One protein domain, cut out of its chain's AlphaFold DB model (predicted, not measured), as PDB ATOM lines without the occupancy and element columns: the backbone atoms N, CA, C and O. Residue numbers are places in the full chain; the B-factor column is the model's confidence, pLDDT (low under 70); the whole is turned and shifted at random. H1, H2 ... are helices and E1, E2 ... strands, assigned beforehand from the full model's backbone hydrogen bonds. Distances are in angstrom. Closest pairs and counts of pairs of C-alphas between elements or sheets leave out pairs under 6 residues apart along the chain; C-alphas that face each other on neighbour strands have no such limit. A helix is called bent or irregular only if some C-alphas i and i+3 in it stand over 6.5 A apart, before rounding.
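What this domain is: This is residues 32 to 44 and 54 to 126 of the 138 residues of an uncharacterized protein of Myxococcus xanthus (UniProt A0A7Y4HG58). Picture a small, twisted sheet of three strands, E1, E2 and E3, with one face covered by H1 and H2a and the other face bare. H2a is the first arm of the bent helix H2; the second arm, H2b, turns away from it and only grazes the sheet near one end of the domain, while residues 54 to 56 lie toward the other end. The printed part has 86 residues with two named helices and three named strands, in the order H1, E1, E2, E3, H2, and the sheet runs E1, E2, E3, all antiparallel. The class is mixed, helices and strands, in two layers, helices on one face of a sheet. The whole is compact, with a radius of gyration of the C-alphas of 13.1 A, and elongated in outline, with spans of 42 by 25 by 19 A.

Where its parts are: Find C-alpha 62 at (0.896, 37.546, -22.578); from there E1, residues 62 to 70, runs 24.0 A to C-alpha 70. E2, residues 75 to 82, returns over 23.0 A, and E3, residues 89 to 95, covers 17.7 A. Go back to C-alpha 32 at (-12.829, 36.728, -26.762), where H1 begins; it takes residues 32 to 44 and is 19.3 A long. H1 is neither bent nor irregular, but only just: C-alphas 40 and 43 are 6.4 A apart. By its hydrogen bonds H2, residues 106 to 126, was assigned as one helix, but it is bent, with C-alphas 114 and 117 6.9 A apart. Its arm H2a, residues 106 to 114, is itself irregular, with C-alphas 107 and 110 6.8 A apart. Its arm H2b, residues 117 to 126, ends at C-alpha 126 at (-24.537, 31.258, -31.091).

How they stand to each other: Start at the sheet, a meander, each strand the antiparallel neighbour of the one before. It is twisted, with C-alphas up to 4.2 A off its best plane. E1 and E2 form a hairpin at 165 degrees; look for N 65 and O 79, within hydrogen-bond range at 2.8 A. E2 and E3 form a hairpin at 166 degrees, with N 78 and O 92 within hydrogen-bond range at 2.8 A. E1 and E3 are the edge strands. H1 is on the sheet at a height over the sheet of 8.7 A, and its closest C-alphas to E2 are those of Ala 34 and Ala 80, 5.2 A apart. It lies over E2, only just not over E1 as well, with 8 of its 13 C-alphas falling on E2 and 2 on E1, and runs along the strands at 23 degrees to E2 on the local plane. H2a is on the same face, at a height over the sheet of 9.9 A. It lies over E3, only just not over E2 as well, with 7 of its 9 C-alphas falling on E3 and 2 on E2; the closest C-alphas of H2a and E3 are those of Leu 108 and Ile 90, 6.9 A apart. H1 and H2a touch, with the C-alphas of Val 37 and Pro 111 closest at 5.3 A; they run opposite ways at a steep tilt of 51 degrees. H2a and H2b stand at a steep tilt of 55 degrees. H2b only grazes the sheet, with its residues 119 to 123. H1 and H2b are close but not clearly touching: their closest C-alphas, those of His 33 and Phe 119, are 6.7 A apart. In H2b every O i to N i+4 pair is within hydrogen-bond range, against 7 of 9 in H1 and 3 of 5 in H2a.

The domain as a whole: The two C-alphas farthest apart are those of Gly 54 and Ala 125, 45.5 A. Look for the cut after Leu 44: residues 45 to 53 are not printed, and C-alphas 44 and 54 are 20.3 A apart across it. Of the links that are printed whole, E1 to E2 is tight, while E2 to E3 and E3 to H2 are short. The mean pLDDT of the printed part is 82.5, and it is under 70 at residues 54 to 56, 85 to 87 and 97 to 105.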
ATOM      1  N   GLU A  32     -12.389  35.989 -27.952       94.94
ATOM      2  CA  GLU A  32     -12.829  36.728 -26.762       94.94
ATOM      3  C   GLU A  32     -12.642  35.892 -25.486       94.94
ATOM      4  O   GLU A  32     -12.136  36.385 -24.471       94.94
ATOM      5  N   HIS A  33     -12.993  34.604 -25.540       93.50
ATOM      6  CA  HIS A  33     -12.811  33.707 -24.408       93.50
ATOM      7  C   HIS A  33     -11.332  33.555 -24.037       93.50
ATOM      8  O   HIS A  33     -10.986  33.754 -22.871       93.50
ATOM      9  N   ALA A  34     -10.462  33.290 -25.016       91.81
ATOM     10  CA  ALA A  34      -9.015  33.220 -24.817       91.81
ATOM     11  C   ALA A  34      -8.457  34.533 -24.230       91.81
ATOM     12  O   ALA A  34      -7.687  34.511 -23.269       91.81
ATOM     13  N   SER A  35      -8.929  35.682 -24.720       93.62
ATOM     14  CA  SER A  35      -8.561  37.006 -24.191       93.62
ATOM     15  C   SER A  35      -8.977  37.187 -22.732       93.62
ATOM     16  O   SER A  35      -8.186  37.652 -21.911       93.62
ATOM     17  N   THR A  36     -10.186  36.750 -22.378       93.31
ATOM     18  CA  THR A  36     -10.686  36.780 -20.996       93.31
ATOM     19  C   THR A  36      -9.850  35.885 -20.079       93.31
ATOM     20  O   THR A  36      -9.523  36.272 -18.955       93.31
ATOM     21  N   VAL A  37      -9.487  34.686 -20.548       90.75
ATOM     22  CA  VAL A  37      -8.627  33.746 -19.814       90.75
ATOM     23  C   VAL A  37      -7.253  34.361 -19.568       90.75
ATOM     24  O   VAL A  37      -6.792  34.360 -18.423       90.75
ATOM     25  N   LEU A  38      -6.637  34.946 -20.600       91.19
ATOM     26  CA  LEU A  38      -5.358  35.636 -20.470       91.19
ATOM     27  C   LEU A  38      -5.454  36.779 -19.457       91.19
ATOM     28  O   LEU A  38      -4.675  36.816 -18.508       91.19
ATOM     29  N   GLN A  39      -6.433  37.673 -19.607       91.69
ATOM     30  CA  GLN A  39      -6.607  38.821 -18.718       91.69
ATOM     31  C   GLN A  39      -6.766  38.392 -17.255       91.69
ATOM     32  O   GLN A  39      -6.093  38.931 -16.379       91.69
ATOM     33  N   ALA A  40      -7.599  37.385 -16.986       89.88
ATOM     34  CA  ALA A  40      -7.794  36.861 -15.638       89.88
ATOM     35  C   ALA A  40      -6.547  36.148 -15.081       89.88
ATOM     36  O   ALA A  40      -6.353  36.114 -13.867       89.88
ATOM     37  N   SER A  41      -5.692  35.591 -15.945       88.12
ATOM     38  CA  SER A  41      -4.433  34.967 -15.528       88.12
ATOM     39  C   SER A  41      -3.327  35.969 -15.187       88.12
ATOM     40  O   SER A  41      -2.429  35.618 -14.427       88.12
ATOM     41  N   ARG A  42      -3.394  37.219 -15.674       86.75
ATOM     42  CA  ARG A  42      -2.352  38.238 -15.431       86.75
ATOM     43  C   ARG A  42      -2.156  38.572 -13.952       86.75
ATOM     44  O   ARG A  42      -1.056  38.910 -13.545       86.75
ATOM     45  N   ALA A  43      -3.204  38.440 -13.142       85.38
ATOM     46  CA  ALA A  43      -3.117  38.613 -11.690       85.38
ATOM     47  C   ALA A  43      -2.438  37.431 -10.969       85.38
ATOM     48  O   ALA A  43      -2.192  37.503  -9.770       85.38
ATOM     49  N   LEU A  44      -2.195  36.321 -11.672       83.94
ATOM     50  CA  LEU A  44      -1.620  35.093 -11.122       83.94
ATOM     51  C   LEU A  44      -0.144  34.920 -11.489       83.94
ATOM     52  O   LEU A  44       0.503  34.036 -10.934       83.94
ATOM     53  N   GLY A  54      17.182  36.980 -17.791       66.25
ATOM     54  CA  GLY A  54      17.098  38.329 -18.364       66.25
ATOM     55  C   GLY A  54      15.890  38.573 -19.280       66.25
ATOM     56  O   GLY A  54      15.751  39.674 -19.822       66.25
ATOM     57  N   LYS A  55      15.000  37.582 -19.437       69.88
ATOM     58  CA  LYS A  55      13.768  37.687 -20.231       69.88
ATOM     59  C   LYS A  55      12.767  38.674 -19.595       69.88
ATOM     60  O   LYS A  55      12.785  38.880 -18.374       69.88
ATOM     61  N   PRO A  56      11.894  39.315 -20.399       69.62
ATOM     62  CA  PRO A  56      10.842  40.186 -19.883       69.62
ATOM     63  C   PRO A  56       9.930  39.452 -18.884       69.62
ATOM     64  O   PRO A  56       9.704  38.252 -19.047       69.62
ATOM     65  N   PRO A  57       9.364  40.154 -17.884       74.69
ATOM     66  CA  PRO A  57       8.430  39.552 -16.940       74.69
ATOM     67  C   PRO A  57       7.246  38.876 -17.641       74.69
ATOM     68  O   PRO A  57       6.700  39.396 -18.617       74.69
ATOM     69  N   LEU A  58       6.770  37.760 -17.084       77.38
ATOM     70  CA  LEU A  58       5.600  37.045 -17.604       77.38
ATOM     71  C   LEU A  58       4.389  37.966 -17.792       77.38
ATOM     72  O   LEU A  58       3.716  37.896 -18.817       77.38
ATOM     73  N   SER A  59       4.170  38.897 -16.863       77.69
ATOM     74  CA  SER A  59       3.071  39.865 -16.901       77.69
ATOM     75  C   SER A  59       3.011  40.730 -18.168       77.69
ATOM     76  O   SER A  59       1.919  41.173 -18.531       77.69
ATOM     77  N   THR A  60       4.129  40.940 -18.872       81.06
ATOM     78  CA  THR A  60       4.190  41.750 -20.103       81.06
ATOM     79  C   THR A  60       4.258  40.919 -21.386       81.06
ATOM     80  O   THR A  60       4.187  41.478 -22.474       81.06
ATOM     81  N   SER A  61       4.346  39.592 -21.274       85.81
ATOM     82  CA  SER A  61       4.568  38.666 -22.400       85.81
ATOM     83  C   SER A  61       3.315  37.903 -22.855       85.81
ATOM     84  O   SER A  61       3.399  36.980 -23.664       85.81
ATOM     85  N   GLY A  62       2.150  38.240 -22.295       88.75
ATOM     86  CA  GLY A  62       0.896  37.546 -22.578       88.75
ATOM     87  C   GLY A  62       0.391  37.791 -24.001       88.75
ATOM     88  O   GLY A  62       0.288  38.945 -24.415       88.75
ATOM     89  N   PHE A  63      -0.008  36.734 -24.706       91.38
ATOM     90  CA  PHE A  63      -0.514  36.796 -26.076       91.38
ATOM     91  C   PHE A  63      -1.830  36.029 -26.255       91.38
ATOM     92  O   PHE A  63      -2.143  35.096 -25.509       91.38
ATOM     93  N   VAL A  64      -2.584  36.433 -27.278       92.62
ATOM     94  CA  VAL A  64      -3.709  35.670 -27.827       92.62
ATOM     95  C   VAL A  64      -3.479  35.495 -29.320       92.62
ATOM     96  O   VAL A  64      -3.330  36.487 -30.033       92.62
ATOM     97  N   ASP A  65      -3.477  34.249 -29.771       92.06
ATOM     98  CA  ASP A  65      -3.307  33.861 -31.169       92.06
ATOM     99  C   ASP A  65      -4.561  33.144 -31.707       92.06
ATOM    100  O   ASP A  65      -5.354  32.598 -30.934       92.06
ATOM    101  N   GLY A  66      -4.783  33.176 -33.021       90.25
ATOM    102  CA  GLY A  66      -6.020  32.711 -33.662       90.25
ATOM    103  C   GLY A  66      -7.146  33.763 -33.685       90.25
ATOM    104  O   GLY A  66      -6.904  34.940 -33.429       90.25
ATOM    105  N   PRO A  67      -8.405  33.412 -33.992       90.88
ATOM    106  CA  PRO A  67      -8.937  32.062 -34.058       90.88
ATOM    107  C   PRO A  67      -8.496  31.338 -35.332       90.88
ATOM    108  O   PRO A  67      -8.505  31.907 -36.420       90.88
ATOM    109  N   GLU A  68      -8.159  30.066 -35.193       91.25
ATOM    110  CA  GLU A  68      -7.881  29.162 -36.301       91.25
ATOM    111  C   GLU A  68      -9.088  28.263 -36.539       91.25
ATOM    112  O   GLU A  68      -9.590  27.627 -35.609       91.25
ATOM    113  N   LEU A  69      -9.543  28.201 -37.789       89.31
ATOM    114  CA  LEU A  69     -10.547  27.239 -38.228       89.31
ATOM    115  C   LEU A  69      -9.837  25.993 -38.760       89.31
ATOM    116  O   LEU A  69      -8.914  26.084 -39.566       89.31
ATOM    117  N   ASN A  70     -10.295  24.825 -38.327       86.75
ATOM    118  CA  ASN A  70      -9.813  23.532 -38.783       86.75
ATOM    119  C   ASN A  70     -10.962  22.773 -39.449       86.75
ATOM    120  O   ASN A  70     -11.748  22.117 -38.765       86.75
ATOM    121  N   ASP A  71     -11.021  22.854 -40.779       82.31
ATOM    122  CA  ASP A  71     -12.050  22.195 -41.592       82.31
ATOM    123  C   ASP A  71     -11.985  20.658 -41.467       82.31
ATOM    124  O   ASP A  71     -13.007  19.985 -41.481       82.31
ATOM    125  N   ALA A  72     -10.794  20.074 -41.282       82.88
ATOM    126  CA  ALA A  72     -10.641  18.619 -41.161       82.88
ATOM    127  C   ALA A  72     -11.170  18.062 -39.827       82.88
ATOM    128  O   ALA A  72     -11.522  16.887 -39.739       82.88
ATOM    129  N   LYS A  73     -11.181  18.887 -38.775       79.88
ATOM    130  CA  LYS A  73     -11.612  18.513 -37.418       79.88
ATOM    131  C   LYS A  73     -12.888  19.222 -36.981       79.88
ATOM    132  O   LYS A  73     -13.242  19.121 -35.806       79.88
ATOM    133  N   ALA A  74     -13.536  19.955 -37.885       86.94
ATOM    134  CA  ALA A  74     -14.736  20.726 -37.598       86.94
ATOM    135  C   ALA A  74     -14.593  21.573 -36.320       86.94
ATOM    136  O   ALA A  74     -15.396  21.486 -35.386       86.94
ATOM    137  N   SER A  75     -13.501  22.335 -36.214       88.25
ATOM    138  CA  SER A  75     -13.190  23.061 -34.983       88.25
ATOM    139  C   SER A  75     -12.725  24.483 -35.207       88.25
ATOM    140  O   SER A  75     -12.144  24.804 -36.237       88.25
ATOM    141  N   VAL A  76     -12.922  25.313 -34.190       91.50
ATOM    142  CA  VAL A  76     -12.354  26.653 -34.109       91.50
ATOM    143  C   VAL A  76     -11.702  26.847 -32.749       91.50
ATOM    144  O   VAL A  76     -12.288  26.497 -31.723       91.50
ATOM    145  N   SER A  77     -10.485  27.378 -32.725       91.31
ATOM    146  CA  SER A  77      -9.731  27.567 -31.483       91.31
ATOM    147  C   SER A  77      -8.897  28.833 -31.506       91.31
ATOM    148  O   SER A  77      -8.342  29.196 -32.535       91.31
ATOM    149  N   ALA A  78      -8.766  29.468 -30.352       91.62
ATOM    150  CA  ALA A  78      -7.806  30.526 -30.096       91.62
ATOM    151  C   ALA A  78      -6.864  30.086 -28.973       91.62
ATOM    152  O   ALA A  78      -7.245  29.346 -28.063       91.62
ATOM    153  N   THR A  79      -5.628  30.553 -29.028       90.25
ATOM    154  CA  THR A  79      -4.590  30.200 -28.065       90.25
ATOM    155  C   THR A  79      -4.338  31.390 -27.155       90.25
ATOM    156  O   THR A  79      -4.058  32.477 -27.642       90.25
ATOM    157  N   ALA A  80      -4.420  31.202 -25.841       89.38
ATOM    158  CA  ALA A  80      -3.957  32.178 -24.858       89.38
ATOM    159  C   ALA A  80      -2.666  31.667 -24.221       89.38
ATOM    160  O   ALA A  80      -2.586  30.506 -23.823       89.38
ATOM    161  N   GLY A  81      -1.657  32.517 -24.097       89.75
ATOM    162  CA  GLY A  81      -0.357  32.080 -23.606       89.75
ATOM    163  C   GLY A  81       0.508  33.218 -23.109       89.75
ATOM    164  O   GLY A  81       0.111  34.382 -23.117       89.75
ATOM    165  N   TYR A  82       1.707  32.848 -22.685       87.25
ATOM    166  CA  TYR A  82       2.792  33.763 -22.367       87.25
ATOM    167  C   TYR A  82       4.009  33.376 -23.203       87.25
ATOM    168  O   TYR A  82       4.246  32.187 -23.404       87.25
ATOM    169  N   ALA A  83       4.779  34.351 -23.688       80.44
ATOM    170  CA  ALA A  83       5.937  34.124 -24.564       80.44
ATOM    171  C   ALA A  83       7.174  33.564 -23.822       80.44
ATOM    172  O   ALA A  83       8.308  33.942 -24.107       80.44
ATOM    173  N   HIS A  84       6.952  32.685 -22.842       75.75
ATOM    174  CA  HIS A  84       7.978  32.027 -22.044       75.75
ATOM    175  C   HIS A  84       7.793  30.508 -22.096       75.75
ATOM    176  O   HIS A  84       6.700  30.008 -21.818       75.75
ATOM    177  N   ASP A  85       8.870  29.770 -22.369       68.50
ATOM    178  CA  ASP A  85       8.833  28.321 -22.620       68.50
ATOM    179  C   ASP A  85       8.215  27.532 -21.452       68.50
ATOM    180  O   ASP A  85       7.413  26.622 -21.650       68.50
ATOM    181  N   ALA A  86       8.516  27.938 -20.214       67.56
ATOM    182  CA  ALA A  86       7.982  27.300 -19.007       67.56
ATOM    183  C   ALA A  86       6.522  27.676 -18.689       67.56
ATOM    184  O   ALA A  86       5.867  27.009 -17.886       67.56
ATOM    185  N   ALA A  87       6.006  28.763 -19.271       69.25
ATOM    186  CA  ALA A  87       4.684  29.273 -18.934       69.25
ATOM    187  C   ALA A  87       3.568  28.643 -19.755       69.25
ATOM    188  O   ALA A  87       2.435  28.719 -19.291       69.25
ATOM    189  N   GLY A  88       3.896  28.005 -20.888       70.06
ATOM    190  CA  GLY A  88       2.989  27.265 -21.767       70.06
ATOM    191  C   GLY A  88       1.823  28.082 -22.333       70.06
ATOM    192  O   GLY A  88       1.588  29.240 -21.981       70.06
ATOM    193  N   ALA A  89       1.051  27.450 -23.214       78.94
ATOM    194  CA  ALA A  89      -0.160  28.026 -23.786       78.94
ATOM    195  C   ALA A  89      -1.376  27.131 -23.518       78.94
ATOM    196  O   ALA A  89      -1.250  25.931 -23.265       78.94
ATOM    197  N   ILE A  90      -2.565  27.728 -23.560       78.62
ATOM    198  CA  ILE A  90      -3.837  27.018 -23.538       78.62
ATOM    199  C   ILE A  90      -4.582  27.263 -24.845       78.62
ATOM    200  O   ILE A  90      -4.711  28.399 -25.298       78.62
ATOM    201  N   HIS A  91      -5.094  26.184 -25.421       81.06
ATOM    202  CA  HIS A  91      -5.976  26.231 -26.577       81.06
ATOM    203  C   HIS A  91      -7.422  26.220 -26.081       81.06
ATOM    204  O   HIS A  91      -7.867  25.249 -25.467       81.06
ATOM    205  N   GLU A  92      -8.138  27.313 -26.320       81.19
ATOM    206  CA  GLU A  92      -9.554  27.457 -25.999       81.19
ATOM    207  C   GLU A  92     -10.361  27.468 -27.290       81.19
ATOM    208  O   GLU A  92     -10.100  28.237 -28.214       81.19
ATOM    209  N   GLY A  93     -11.342  26.583 -27.374       83.06
ATOM    210  CA  GLY A  93     -11.961  26.285 -28.648       83.06
ATOM    211  C   GLY A  93     -13.259  25.522 -28.537       83.06
ATOM    212  O   GLY A  93     -13.637  24.999 -27.486       83.06
ATOM    213  N   PHE A  94     -13.932  25.454 -29.672       85.25
ATOM    214  CA  PHE A  94     -15.034  24.551 -29.909       85.25
ATOM    215  C   PHE A  94     -14.597  23.498 -30.930       85.25
ATOM    216  O   PHE A  94     -14.069  23.839 -31.986       85.25
ATOM    217  N   HIS A  95     -14.823  22.225 -30.610       83.62
ATOM    218  CA  HIS A  95     -14.482  21.087 -31.463       83.62
ATOM    219  C   HIS A  95     -15.722  20.219 -31.659       83.62
ATOM    220  O   HIS A  95     -16.350  19.820 -30.672       83.62
ATOM    221  N   TRP A  96     -16.063  19.904 -32.910       73.88
ATOM    222  CA  TRP A  96     -17.054  18.874 -33.200       73.88
ATOM    223  C   TRP A  96     -16.423  17.500 -32.934       73.88
ATOM    224  O   TRP A  96     -15.483  17.093 -33.612       73.88
ATOM    225  N   GLY A  97     -16.909  16.786 -31.916       67.81
ATOM    226  CA  GLY A  97     -16.389  15.469 -31.539       67.81
ATOM    227  C   GLY A  97     -15.527  15.489 -30.277       67.81
ATOM    228  O   GLY A  97     -15.931  16.028 -29.246       67.81
ATOM    229  N   GLU A  98     -14.374  14.820 -30.318       62.41
ATOM    230  CA  GLU A  98     -13.577  14.546 -29.122       62.41
ATOM    231  C   GLU A  98     -12.912  15.817 -28.568       62.41
ATOM    232  O   GLU A  98     -12.164  16.518 -29.255       62.41
ATOM    233  N   GLN A  99     -13.170  16.110 -27.292       59.66
ATOM    234  CA  GLN A  99     -12.542  17.235 -26.606       59.66
ATOM    235  C   GLN A  99     -11.072  16.920 -26.330       59.66
ATOM    236  O   GLN A  99     -10.749  16.135 -25.441       59.66
ATOM    237  N   ARG A 100     -10.166  17.582 -27.053       55.88
ATOM    238  CA  ARG A 100      -8.733  17.526 -26.761       55.88
ATOM    239  C   ARG A 100      -8.366  18.640 -25.797       55.88
ATOM    240  O   ARG A 100      -8.233  19.793 -26.192       55.88
ATOM    241  N   PHE A 101      -8.180  18.296 -24.528       54.69
ATOM    242  CA  PHE A 101      -7.574  19.212 -23.569       54.69
ATOM    243  C   PHE A 101      -6.098  18.859 -23.409       54.69
ATOM    244  O   PHE A 101      -5.768  17.830 -22.826       54.69
ATOM    245  N   ALA A 102      -5.207  19.733 -23.877       54.53
ATOM    246  CA  ALA A 102      -3.872  19.785 -23.292       54.53
ATOM    247  C   ALA A 102      -4.021  20.218 -21.823       54.53
ATOM    248  O   ALA A 102      -4.846  21.082 -21.503       54.53
ATOM    249  N   THR A 103      -3.275  19.592 -20.913       53.69
ATOM    250  CA  THR A 103      -3.344  19.952 -19.490       53.69
ATOM    251  C   THR A 103      -2.799  21.371 -19.343       53.69
ATOM    252  O   THR A 103      -1.637  21.589 -19.684       53.69
ATOM    253  N   PRO A 104      -3.586  22.354 -18.865       57.06
ATOM    254  CA  PRO A 104      -3.098  23.715 -18.831       57.06
ATOM    255  C   PRO A 104      -2.039  23.875 -17.745       57.06
ATOM    256  O   PRO A 104      -2.208  23.427 -16.608       57.06
ATOM    257  N   VAL A 105      -0.998  24.602 -18.107       64.31
ATOM    258  CA  VAL A 105      -0.032  25.275 -17.237       64.31
ATOM    259  C   VAL A 105      -0.708  26.064 -16.106       64.31
ATOM    260  O   VAL A 105      -1.818  26.592 -16.250       64.31
ATOM    261  N   HIS A 106      -0.036  26.126 -14.951       74.06
ATOM    262  CA  HIS A 106      -0.622  26.525 -13.663       74.06
ATOM    263  C   HIS A 106      -1.384  27.865 -13.688       74.06
ATOM    264  O   HIS A 106      -2.467  27.951 -13.101       74.06
ATOM    265  N   PHE A 107      -0.882  28.883 -14.394       82.50
ATOM    266  CA  PHE A 107      -1.455  30.238 -14.386       82.50
ATOM    267  C   PHE A 107      -2.747  30.370 -15.202       82.50
ATOM    268  O   PHE A 107      -3.667  31.085 -14.805       82.50
ATOM    269  N   LEU A 108      -2.852  29.652 -16.322       83.00
ATOM    270  CA  LEU A 108      -4.012  29.708 -17.219       83.00
ATOM    271  C   LEU A 108      -5.103  28.708 -16.811       83.00
ATOM    272  O   LEU A 108      -6.285  28.930 -17.077       83.00
ATOM    273  N   ARG A 109      -4.739  27.643 -16.081       84.44
ATOM    274  CA  ARG A 109      -5.642  26.547 -15.693       84.44
ATOM    275  C   ARG A 109      -6.879  27.003 -14.920       84.44
ATOM    276  O   ARG A 109      -7.997  26.589 -15.233       84.44
ATOM    277  N   LYS A 110      -6.696  27.814 -13.875       86.62
ATOM    278  CA  LYS A 110      -7.803  28.250 -13.005       86.62
ATOM    279  C   LYS A 110      -8.742  29.234 -13.726       86.62
ATOM    280  O   LYS A 110      -9.953  28.994 -13.682       86.62
ATOM    281  N   PRO A 111      -8.240  30.279 -14.414       86.88
ATOM    282  CA  PRO A 111      -9.064  31.156 -15.246       86.88
ATOM    283  C   PRO A 111      -9.850  30.418 -16.336       86.88
ATOM    284  O   PRO A 111     -11.067  30.584 -16.421       86.88
ATOM    285  N   ALA A 112      -9.191  29.530 -17.087       85.38
ATOM    286  CA  ALA A 112      -9.812  28.701 -18.119       85.38
ATOM    287  C   ALA A 112     -10.973  27.865 -17.572       85.38
ATOM    288  O   ALA A 112     -12.108  27.937 -18.050       85.38
ATOM    289  N   ARG A 113     -10.733  27.138 -16.471       86.56
ATOM    290  CA  ARG A 113     -11.768  26.322 -15.821       86.56
ATOM    291  C   ARG A 113     -12.969  27.160 -15.379       86.56
ATOM    292  O   ARG A 113     -14.104  26.709 -15.518       86.56
ATOM    293  N   ARG A 114     -12.731  28.363 -14.843       87.69
ATOM    294  CA  ARG A 114     -13.794  29.265 -14.373       87.69
ATOM    295  C   ARG A 114     -14.631  29.813 -15.533       87.69
ATOM    296  O   ARG A 114     -15.848  29.899 -15.405       87.69
ATOM    297  N   GLY A 115     -13.999  30.156 -16.655       86.44
ATOM    298  CA  GLY A 115     -14.681  30.722 -17.822       86.44
ATOM    299  C   GLY A 115     -15.423  29.698 -18.689       86.44
ATOM    300  O   GLY A 115     -16.425  30.045 -19.316       86.44
ATOM    301  N   ARG A 116     -15.010  28.423 -18.668       87.25
ATOM    302  CA  ARG A 116     -15.531  27.357 -19.545       87.25
ATOM    303  C   ARG A 116     -17.053  27.192 -19.518       87.25
ATOM    304  O   ARG A 116     -17.664  26.903 -20.544       87.25
ATOM    305  N   ALA A 117     -17.690  27.314 -18.353       88.56
ATOM    306  CA  ALA A 117     -19.144  27.159 -18.248       88.56
ATOM    307  C   ALA A 117     -19.895  28.292 -18.965       88.56
ATOM    308  O   ALA A 117     -20.863  28.029 -19.674       88.56
ATOM    309  N   LYS A 118     -19.421  29.537 -18.817       91.25
ATOM    310  CA  LYS A 118     -19.974  30.700 -19.522       91.25
ATOM    311  C   LYS A 118     -19.741  30.567 -21.024       91.25
ATOM    312  O   LYS A 118     -20.693  30.678 -21.785       91.25
ATOM    313  N   PHE A 119     -18.516  30.231 -21.428       91.50
ATOM    314  CA  PHE A 119     -18.162  30.046 -22.833       91.50
ATOM    315  C   PHE A 119     -19.047  29.000 -23.529       91.50
ATOM    316  O   PHE A 119     -19.634  29.292 -24.565       91.50
ATOM    317  N   ARG A 120     -19.258  27.827 -22.913       90.44
ATOM    318  CA  ARG A 120     -20.155  26.790 -23.459       90.44
ATOM    319  C   ARG A 120     -21.589  27.277 -23.670       90.44
ATOM    320  O   ARG A 120     -22.201  26.923 -24.673       90.44
ATOM    321  N   LYS A 121     -22.123  28.091 -22.752       92.75
ATOM    322  CA  LYS A 121     -23.459  28.688 -22.909       92.75
ATOM    323  C   LYS A 121     -23.501  29.655 -24.093       92.75
ATOM    324  O   LYS A 121     -24.433  29.585 -24.885       92.75
ATOM    325  N   THR A 122     -22.487  30.508 -24.234       92.56
ATOM    326  CA  THR A 122     -22.389  31.454 -25.355       92.56
ATOM    327  C   THR A 122     -22.269  30.730 -26.696       92.56
ATOM    328  O   THR A 122     -22.980  31.073 -27.634       92.56
ATOM    329  N   VAL A 123     -21.449  29.677 -26.775       91.75
ATOM    330  CA  VAL A 123     -21.325  28.832 -27.975       91.75
ATOM    331  C   VAL A 123     -22.664  28.193 -28.340       91.75
ATOM    332  O   VAL A 123     -23.080  28.279 -29.490       91.75
ATOM    333  N   ALA A 124     -23.370  27.594 -27.376       90.88
ATOM    334  CA  ALA A 124     -24.671  26.978 -27.636       90.88
ATOM    335  C   ALA A 124     -25.703  27.992 -28.160       90.88
ATOM    336  O   ALA A 124     -26.415  27.706 -29.121       90.88
ATOM    337  N   ALA A 125     -25.748  29.189 -27.565       93.75
ATOM    338  CA  ALA A 125     -26.621  30.267 -28.016       93.75
ATOM    339  C   ALA A 125     -26.276  30.728 -29.440       93.75
ATOM    340  O   ALA A 125     -27.177  30.908 -30.257       93.75
ATOM    341  N   GLN A 126     -24.984  30.857 -29.760       94.19
ATOM    342  CA  GLN A 126     -24.537  31.258 -31.091       94.19
ATOM    343  C   GLN A 126     -24.840  30.191 -32.146       94.19
ATOM    344  O   GLN A 126     -25.342  30.533 -33.209       94.19
TER     345      GLN A 126